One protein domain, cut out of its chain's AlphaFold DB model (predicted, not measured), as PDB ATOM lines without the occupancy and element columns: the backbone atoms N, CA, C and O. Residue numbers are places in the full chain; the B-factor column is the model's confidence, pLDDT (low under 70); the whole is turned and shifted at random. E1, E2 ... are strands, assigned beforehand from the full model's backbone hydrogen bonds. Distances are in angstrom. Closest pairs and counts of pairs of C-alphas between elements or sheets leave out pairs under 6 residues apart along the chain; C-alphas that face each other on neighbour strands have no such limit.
ATOM      1  N   CYS A   2      14.986  15.441 -48.564       74.50
ATOM      2  CA  CYS A   2      13.727  15.091 -47.903       74.50
ATOM      3  C   CYS A   2      13.227  13.763 -48.472       74.50
ATOM      4  O   CYS A   2      13.220  13.593 -49.691       74.50
ATOM      5  N   VAL A   3      12.830  12.822 -47.617       80.88
ATOM      6  CA  VAL A   3      12.374  11.501 -48.067       80.88
ATOM      7  C   VAL A   3      10.979  11.241 -47.525       80.88
ATOM      8  O   VAL A   3      10.739  11.327 -46.323       80.88
ATOM      9  N   ARG A   4      10.050  10.888 -48.413       85.81
ATOM     10  CA  ARG A   4       8.716  10.419 -48.046       85.81
ATOM     11  C   ARG A   4       8.670   8.910 -48.213       85.81
ATOM     12  O   ARG A   4       8.672   8.398 -49.327       85.81
ATOM     13  N   LYS A   5       8.619   8.175 -47.107       88.94
ATOM     14  CA  LYS A   5       8.410   6.727 -47.122       88.94
ATOM     15  C   LYS A   5       6.923   6.433 -47.264       88.94
ATOM     16  O   LYS A   5       6.139   6.774 -46.388       88.94
ATOM     17  N   ILE A   6       6.535   5.792 -48.358       90.94
ATOM     18  CA  ILE A   6       5.155   5.388 -48.625       90.94
ATOM     19  C   ILE A   6       5.055   3.886 -48.393       90.94
ATOM     20  O   ILE A   6       5.689   3.104 -49.098       90.94
ATOM     21  N   PHE A   7       4.241   3.480 -47.425       92.19
ATOM     22  CA  PHE A   7       3.989   2.075 -47.141       92.19
ATOM     23  C   PHE A   7       2.820   1.574 -47.977       92.19
ATOM     24  O   PHE A   7       1.738   2.168 -47.993       92.19
ATOM     25  N   ILE A   8       3.056   0.467 -48.668       93.75
ATOM     26  CA  ILE A   8       2.125  -0.159 -49.595       93.75
ATOM     27  C   ILE A   8       1.806  -1.556 -49.078       93.75
ATOM     28  O   ILE A   8       2.709  -2.314 -48.727       93.75
ATOM     29  N   HIS A   9       0.522  -1.898 -49.045       93.62
ATOM     30  CA  HIS A   9       0.073  -3.227 -48.669       93.62
ATOM     31  C   HIS A   9       0.486  -4.237 -49.726       93.62
ATOM     32  O   HIS A   9       0.184  -4.064 -50.904       93.62
ATOM     33  N   HIS A  10       1.154  -5.302 -49.313       91.62
ATOM     34  CA  HIS A  10       1.645  -6.332 -50.222       91.62
ATOM     35  C   HIS A  10       0.533  -7.038 -50.999       91.62
ATOM     36  O   HIS A  10       0.679  -7.254 -52.197       91.62
ATOM     37  N   MET A  11      -0.592  -7.353 -50.348       90.94
ATOM     38  CA  MET A  11      -1.644  -8.169 -50.967       90.94
ATOM     39  C   MET A  11      -2.500  -7.399 -51.977       90.94
ATOM     40  O   MET A  11      -3.021  -7.987 -52.919       90.94
ATOM     41  N   CYS A  12      -2.674  -6.088 -51.788       92.06
ATOM     42  CA  CYS A  12      -3.599  -5.288 -52.601       92.06
ATOM     43  C   CYS A  12      -2.995  -4.022 -53.207       92.06
ATOM     44  O   CYS A  12      -3.713  -3.249 -53.829       92.06
ATOM     45  N   ALA A  13      -1.698  -3.789 -53.003       91.69
ATOM     46  CA  ALA A  13      -0.973  -2.609 -53.464       91.69
ATOM     47  C   ALA A  13      -1.575  -1.257 -53.020       91.69
ATOM     48  O   ALA A  13      -1.200  -0.204 -53.537       91.69
ATOM     49  N   HIS A  14      -2.477  -1.254 -52.035       92.56
ATOM     50  CA  HIS A  14      -3.043  -0.023 -51.507       92.56
ATOM     51  C   HIS A  14      -2.051   0.710 -50.615       92.56
ATOM     52  O   HIS A  14      -1.317   0.111 -49.825       92.56
ATOM     53  N   ARG A  15      -2.077   2.038 -50.710       91.69
ATOM     54  CA  ARG A  15      -1.348   2.918 -49.805       91.69
ATOM     55  C   ARG A  15      -1.917   2.773 -48.399       91.69
ATOM     56  O   ARG A  15      -3.102   3.015 -48.190       91.69
ATOM     57  N   ILE A  16      -1.068   2.397 -47.451       90.75
ATOM     58  CA  ILE A  16      -1.466   2.229 -46.055       90.75
ATOM     59  C   ILE A  16      -1.198   3.505 -45.275       90.75
ATOM     60  O   ILE A  16      -2.074   4.050 -44.621       90.75
ATOM     61  N   THR A  17       0.042   3.973 -45.320       87.50
ATOM     62  CA  THR A  17       0.470   5.145 -44.568       87.50
ATOM     63  C   THR A  17       1.690   5.761 -45.234       87.50
ATOM     64  O   THR A  17       2.340   5.141 -46.082       87.50
ATOM     65  N   GLU A  18       1.993   6.997 -44.872       85.88
ATOM     66  CA  GLU A  18       3.196   7.694 -45.289       85.88
ATOM     67  C   GLU A  18       3.933   8.225 -44.066       85.88
ATOM     68  O   GLU A  18       3.329   8.726 -43.122       85.88
ATOM     69  N   LEU A  19       5.252   8.105 -44.090       82.44
ATOM     70  CA  LEU A  19       6.138   8.724 -43.125       82.44
ATOM     71  C   LEU A  19       6.977   9.745 -43.881       82.44
ATOM     72  O   LEU A  19       7.772   9.387 -44.751       82.44
ATOM     73  N   ILE A  20       6.782  11.016 -43.565       74.19
ATOM     74  CA  ILE A  20       7.592  12.087 -44.128       74.19
ATOM     75  C   ILE A  20       8.781  12.283 -43.187       74.19
ATOM     76  O   ILE A  20       8.634  12.831 -42.098       74.19
ATOM     77  N   GLU A  21       9.964  11.831 -43.597       71.44
ATOM     78  CA  GLU A  21      11.219  12.231 -42.958       71.44
ATOM     79  C   GLU A  21      11.606  13.593 -43.545       71.44
ATOM     80  O   GLU A  21      12.362  13.711 -44.516       71.44
ATOM     81  N   ALA A  22      10.955  14.627 -43.008       64.56
ATOM     82  CA  ALA A  22      11.069  16.000 -43.466       64.56
ATOM     83  C   ALA A  22      12.278  16.705 -42.825       64.56
ATOM     84  O   ALA A  22      12.467  16.673 -41.610       64.56
ATOM     85  N   CYS A  23      13.044  17.426 -43.649       63.66
ATOM     86  CA  CYS A  23      13.541  18.748 -43.256       63.66
ATOM     87  C   CYS A  23      12.304  19.621 -42.974       63.66
ATOM     88  O   CYS A  23      11.329  19.450 -43.695       63.66
ATOM     89  N   GLY A  24      12.313  20.492 -41.960       58.94
ATOM     90  CA  GLY A  24      11.137  21.101 -41.296       58.94
ATOM     91  C   GLY A  24      10.087  21.884 -42.113       58.94
ATOM     92  O   GLY A  24       9.269  22.564 -41.508       58.94
ATOM     93  N   GLU A  25      10.064  21.771 -43.440       62.41
ATOM     94  CA  GLU A  25       9.128  22.417 -44.357       62.41
ATOM     95  C   GLU A  25       8.221  21.367 -45.049       62.41
ATOM     96  O   GLU A  25       8.728  20.451 -45.711       62.41
ATOM     97  N   PRO A  26       6.883  21.476 -44.940       58.12
ATOM     98  CA  PRO A  26       5.932  20.500 -45.489       58.12
ATOM     99  C   PRO A  26       5.864  20.468 -47.029       58.12
ATOM    100  O   PRO A  26       5.467  19.450 -47.598       58.12
ATOM    101  N   GLU A  27       6.293  21.531 -47.717       62.12
ATOM    102  CA  GLU A  27       6.209  21.688 -49.182       62.12
ATOM    103  C   GLU A  27       7.582  21.615 -49.871       62.12
ATOM    104  O   GLU A  27       7.915  22.386 -50.772       62.12
ATOM    105  N   CYS A  28       8.433  20.679 -49.450       69.12
ATOM    106  CA  CYS A  28       9.743  20.527 -50.073       69.12
ATOM    107  C   CYS A  28       9.629  19.922 -51.488       69.12
ATOM    108  O   CYS A  28       9.413  18.721 -51.646       69.12
ATOM    109  N   ALA A  29       9.866  20.735 -52.522       67.50
ATOM    110  CA  ALA A  29       9.843  20.326 -53.936       67.50
ATOM    111  C   ALA A  29      10.864  19.226 -54.309       67.50
ATOM    112  O   ALA A  29      10.786  18.646 -55.387       67.50
ATOM    113  N   THR A  30      11.821  18.928 -53.424       74.44
ATOM    114  CA  THR A  30      12.836  17.872 -53.610       74.44
ATOM    115  C   THR A  30      12.521  16.593 -52.834       74.44
ATOM    116  O   THR A  30      13.409  15.760 -52.646       74.44
ATOM    117  N   VAL A  31      11.286  16.433 -52.338       79.06
ATOM    118  CA  VAL A  31      10.912  15.217 -51.615       79.06
ATOM    119  C   VAL A  31      10.989  14.008 -52.548       79.06
ATOM    120  O   VAL A  31      10.386  13.980 -53.618       79.06
ATOM    121  N   VAL A  32      11.768  13.011 -52.143       82.38
ATOM    122  CA  VAL A  32      11.901  11.751 -52.875       82.38
ATOM    123  C   VAL A  32      10.958  10.731 -52.253       82.38
ATOM    124  O   VAL A  32      11.060  10.434 -51.060       82.38
ATOM    125  N   ASP A  33      10.057  10.177 -53.059       85.31
ATOM    126  CA  ASP A  33       9.152   9.115 -52.628       85.31
ATOM    127  C   ASP A  33       9.879   7.763 -52.613       85.31
ATOM    128  O   ASP A  33      10.296   7.245 -53.649       85.31
ATOM    129  N   ASN A  34       9.988   7.149 -51.435       88.00
ATOM    130  CA  ASN A  34      10.490   5.794 -51.258       88.00
ATOM    131  C   ASN A  34       9.324   4.849 -50.945       88.00
ATOM    132  O   ASN A  34       8.750   4.884 -49.855       88.00
ATOM    133  N   LYS A  35       8.944   4.021 -51.918       90.38
ATOM    134  CA  LYS A  35       7.817   3.092 -51.801       90.38
ATOM    135  C   LYS A  35       8.289   1.763 -51.217       90.38
ATOM    136  O   LYS A  35       9.138   1.099 -51.800       90.38
ATOM    137  N   VAL A  36       7.694   1.359 -50.100       90.88
ATOM    138  CA  VAL A  36       8.011   0.109 -49.403       90.88
ATOM    139  C   VAL A  36       6.766  -0.763 -49.350       90.88
ATOM    140  O   VAL A  36       5.769  -0.400 -48.727       90.88
ATOM    141  N   VAL A  37       6.837  -1.928 -49.987       92.19
ATOM    142  CA  VAL A  37       5.793  -2.952 -49.897       92.19
ATOM    143  C   VAL A  37       5.975  -3.733 -48.595       92.19
ATOM    144  O   VAL A  37       7.085  -4.161 -48.279       92.19
ATOM    145  N   THR A  38       4.914  -3.889 -47.804       88.94
ATOM    146  CA  THR A  38       4.990  -4.505 -46.474       88.94
ATOM    147  C   THR A  38       3.716  -5.266 -46.092       88.94
ATOM    148  O   THR A  38       2.621  -4.864 -46.478       88.94
ATOM    149  N   ASN A  39       3.890  -6.323 -45.287       88.88
ATOM    150  CA  ASN A  39       2.834  -7.075 -44.577       88.88
ATOM    151  C   ASN A  39       2.702  -6.640 -43.108       88.88
ATOM    152  O   ASN A  39       2.104  -7.319 -42.280       88.88
ATOM    153  N   LYS A  40       3.386  -5.559 -42.711       87.25
ATOM    154  CA  LYS A  40       3.439  -5.146 -41.303       87.25
ATOM    155  C   LYS A  40       2.171  -4.421 -40.858       87.25
ATOM    156  O   LYS A  40       1.887  -4.366 -39.664       87.25
ATOM    157  N   TYR A  41       1.443  -3.830 -41.798       88.31
ATOM    158  CA  TYR A  41       0.281  -3.006 -41.510       88.31
ATOM    159  C   TYR A  41      -0.915  -3.515 -42.302       88.31
ATOM    160  O   TYR A  41      -0.736  -3.867 -43.467       88.31
ATOM    161  N   PRO A  42      -2.116  -3.508 -41.707       90.62
ATOM    162  CA  PRO A  42      -3.295  -3.951 -42.410       90.62
ATOM    163  C   PRO A  42      -3.741  -2.931 -43.463       90.62
ATOM    164  O   PRO A  42      -3.482  -1.729 -43.339       90.62
ATOM    165  N   CYS A  43      -4.465  -3.383 -44.484       91.88
ATOM    166  CA  CYS A  43      -5.061  -2.474 -45.459       91.88
ATOM    167  C   CYS A  43      -6.107  -1.551 -44.802       91.88
ATOM    168  O   CYS A  43      -7.030  -2.020 -44.132       91.88
ATOM    169  N   ILE A  44      -6.005  -0.239 -45.046       92.25
ATOM    170  CA  ILE A  44      -6.933   0.777 -44.507       92.25
ATOM    171  C   ILE A  44      -8.056   1.174 -45.480       92.25
ATOM    172  O   ILE A  44      -8.948   1.941 -45.117       92.25
ATOM    173  N   VAL A  45      -8.021   0.677 -46.720       92.00
ATOM    174  CA  VAL A  45      -9.013   0.997 -47.755       92.00
ATOM    175  C   VAL A  45     -10.275   0.180 -47.499       92.00
ATOM    176  O   VAL A  45     -10.259  -1.036 -47.663       92.00
ATOM    177  N   ARG A  46     -11.367   0.846 -47.105       91.50
ATOM    178  CA  ARG A  46     -12.625   0.195 -46.680       91.50
ATOM    179  C   ARG A  46     -13.274  -0.680 -47.752       91.50
ATOM    180  O   ARG A  46     -13.927  -1.657 -47.417       91.50
ATOM    181  N   GLU A  47     -13.088  -0.339 -49.023       94.06
ATOM    182  CA  GLU A  47     -13.641  -1.079 -50.166       94.06
ATOM    183  C   GLU A  47     -12.744  -2.250 -50.605       94.06
ATOM    184  O   GLU A  47     -13.079  -2.993 -51.524       94.06
ATOM    185  N   CYS A  48     -11.580  -2.428 -49.971       91.56
ATOM    186  CA  CYS A  48     -10.663  -3.504 -50.311       91.56
ATOM    187  C   CYS A  48     -11.110  -4.826 -49.683       91.56
ATOM    188  O   CYS A  48     -11.405  -4.891 -48.493       91.56
ATOM    189  N   VAL A  49     -11.031  -5.917 -50.451       93.75
ATOM    190  CA  VAL A  49     -11.280  -7.282 -49.948       93.75
ATOM    191  C   VAL A  49     -10.339  -7.686 -48.804       93.75
ATOM    192  O   VAL A  49     -10.683  -8.544 -48.000       93.75
ATOM    193  N   TYR A  50      -9.176  -7.035 -48.709       90.50
ATOM    194  CA  TYR A  50      -8.182  -7.224 -47.650       90.50
ATOM    195  C   TYR A  50      -8.277  -6.154 -46.547       90.50
ATOM    196  O   TYR A  50      -7.322  -5.966 -45.798       90.50
ATOM    197  N   TYR A  51      -9.379  -5.399 -46.451       91.94
ATOM    198  CA  TYR A  51      -9.563  -4.391 -45.403       91.94
ATOM    199  C   TYR A  51      -9.379  -5.003 -44.005       91.94
ATOM    200  O   TYR A  51     -10.001  -6.010 -43.669       91.94
ATOM    201  N   GLY A  52      -8.503  -4.402 -43.195       89.19
ATOM    202  CA  GLY A  52      -8.160  -4.911 -41.864       89.19
ATOM    203  C   GLY A  52      -7.265  -6.162 -41.850       89.19
ATOM    204  O   GLY A  52      -6.935  -6.635 -40.766       89.19
ATOM    205  N   GLN A  53      -6.850  -6.682 -43.012       87.31
ATOM    206  CA  GLN A  53      -5.931  -7.821 -43.157       87.31
ATOM    207  C   GLN A  53      -4.508  -7.351 -43.486       87.31
ATOM    208  O   GLN A  53      -4.369  -6.270 -44.060       87.31
ATOM    209  N   PHE A  54      -3.503  -8.157 -43.106       85.44
ATOM    210  CA  PHE A  54      -2.051  -7.919 -43.234       85.44
ATOM    211  C   PHE A  54      -1.432  -8.502 -44.512       85.44
ATOM    212  O   PHE A  54      -2.014  -9.463 -45.069       85.44
TER     213      PHE A  54
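This is residues 2 to 54 of the 54 residues of an uncharacterized protein of Coniochaeta sp. 2T2.1 (UniProt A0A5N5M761). With little regular structure, this is a narrow, strongly twisted ribbon of three strands side by side, with the loop of residues 22 to 31 at one end and the winding stretch 39 to 54 gathered at the other. The printed part has 53 residues, 21 of them in three named strands, E1, E2 and E3 along the chain, with no named helix. The sheet, order E2, E1, E3, is mixed; the class is all strand. The whole is a loose rod, radius of gyration of the C-alphas 12.6 A, spanning 36 by 17 by 13 A.

E1, residues 3 to 9, is the inner strand. E2, residues 15 to 21, forms a hairpin with E1 over a tight link, antiparallel at 162 degrees; N 5 and O 19 are within hydrogen-bond range at 2.8 A. E3, residues 32 to 38, is parallel to E1 at 27 degrees, with N 6 and O 34 within range at 2.8 A. E2 and E3 are apart.

E1 runs 19.2 A from C-alpha 3 at (12.374, 11.501, -48.067). E2 measures 17.1 A. E3, 18.8 A, ends at C-alpha 38, (4.990, -4.505, -46.474).

The C-alphas farthest apart, of Gly 24 and Val 49, are 37.2 A apart. The printed part has no cut. Residues 22 to 29 have pLDDT under 70.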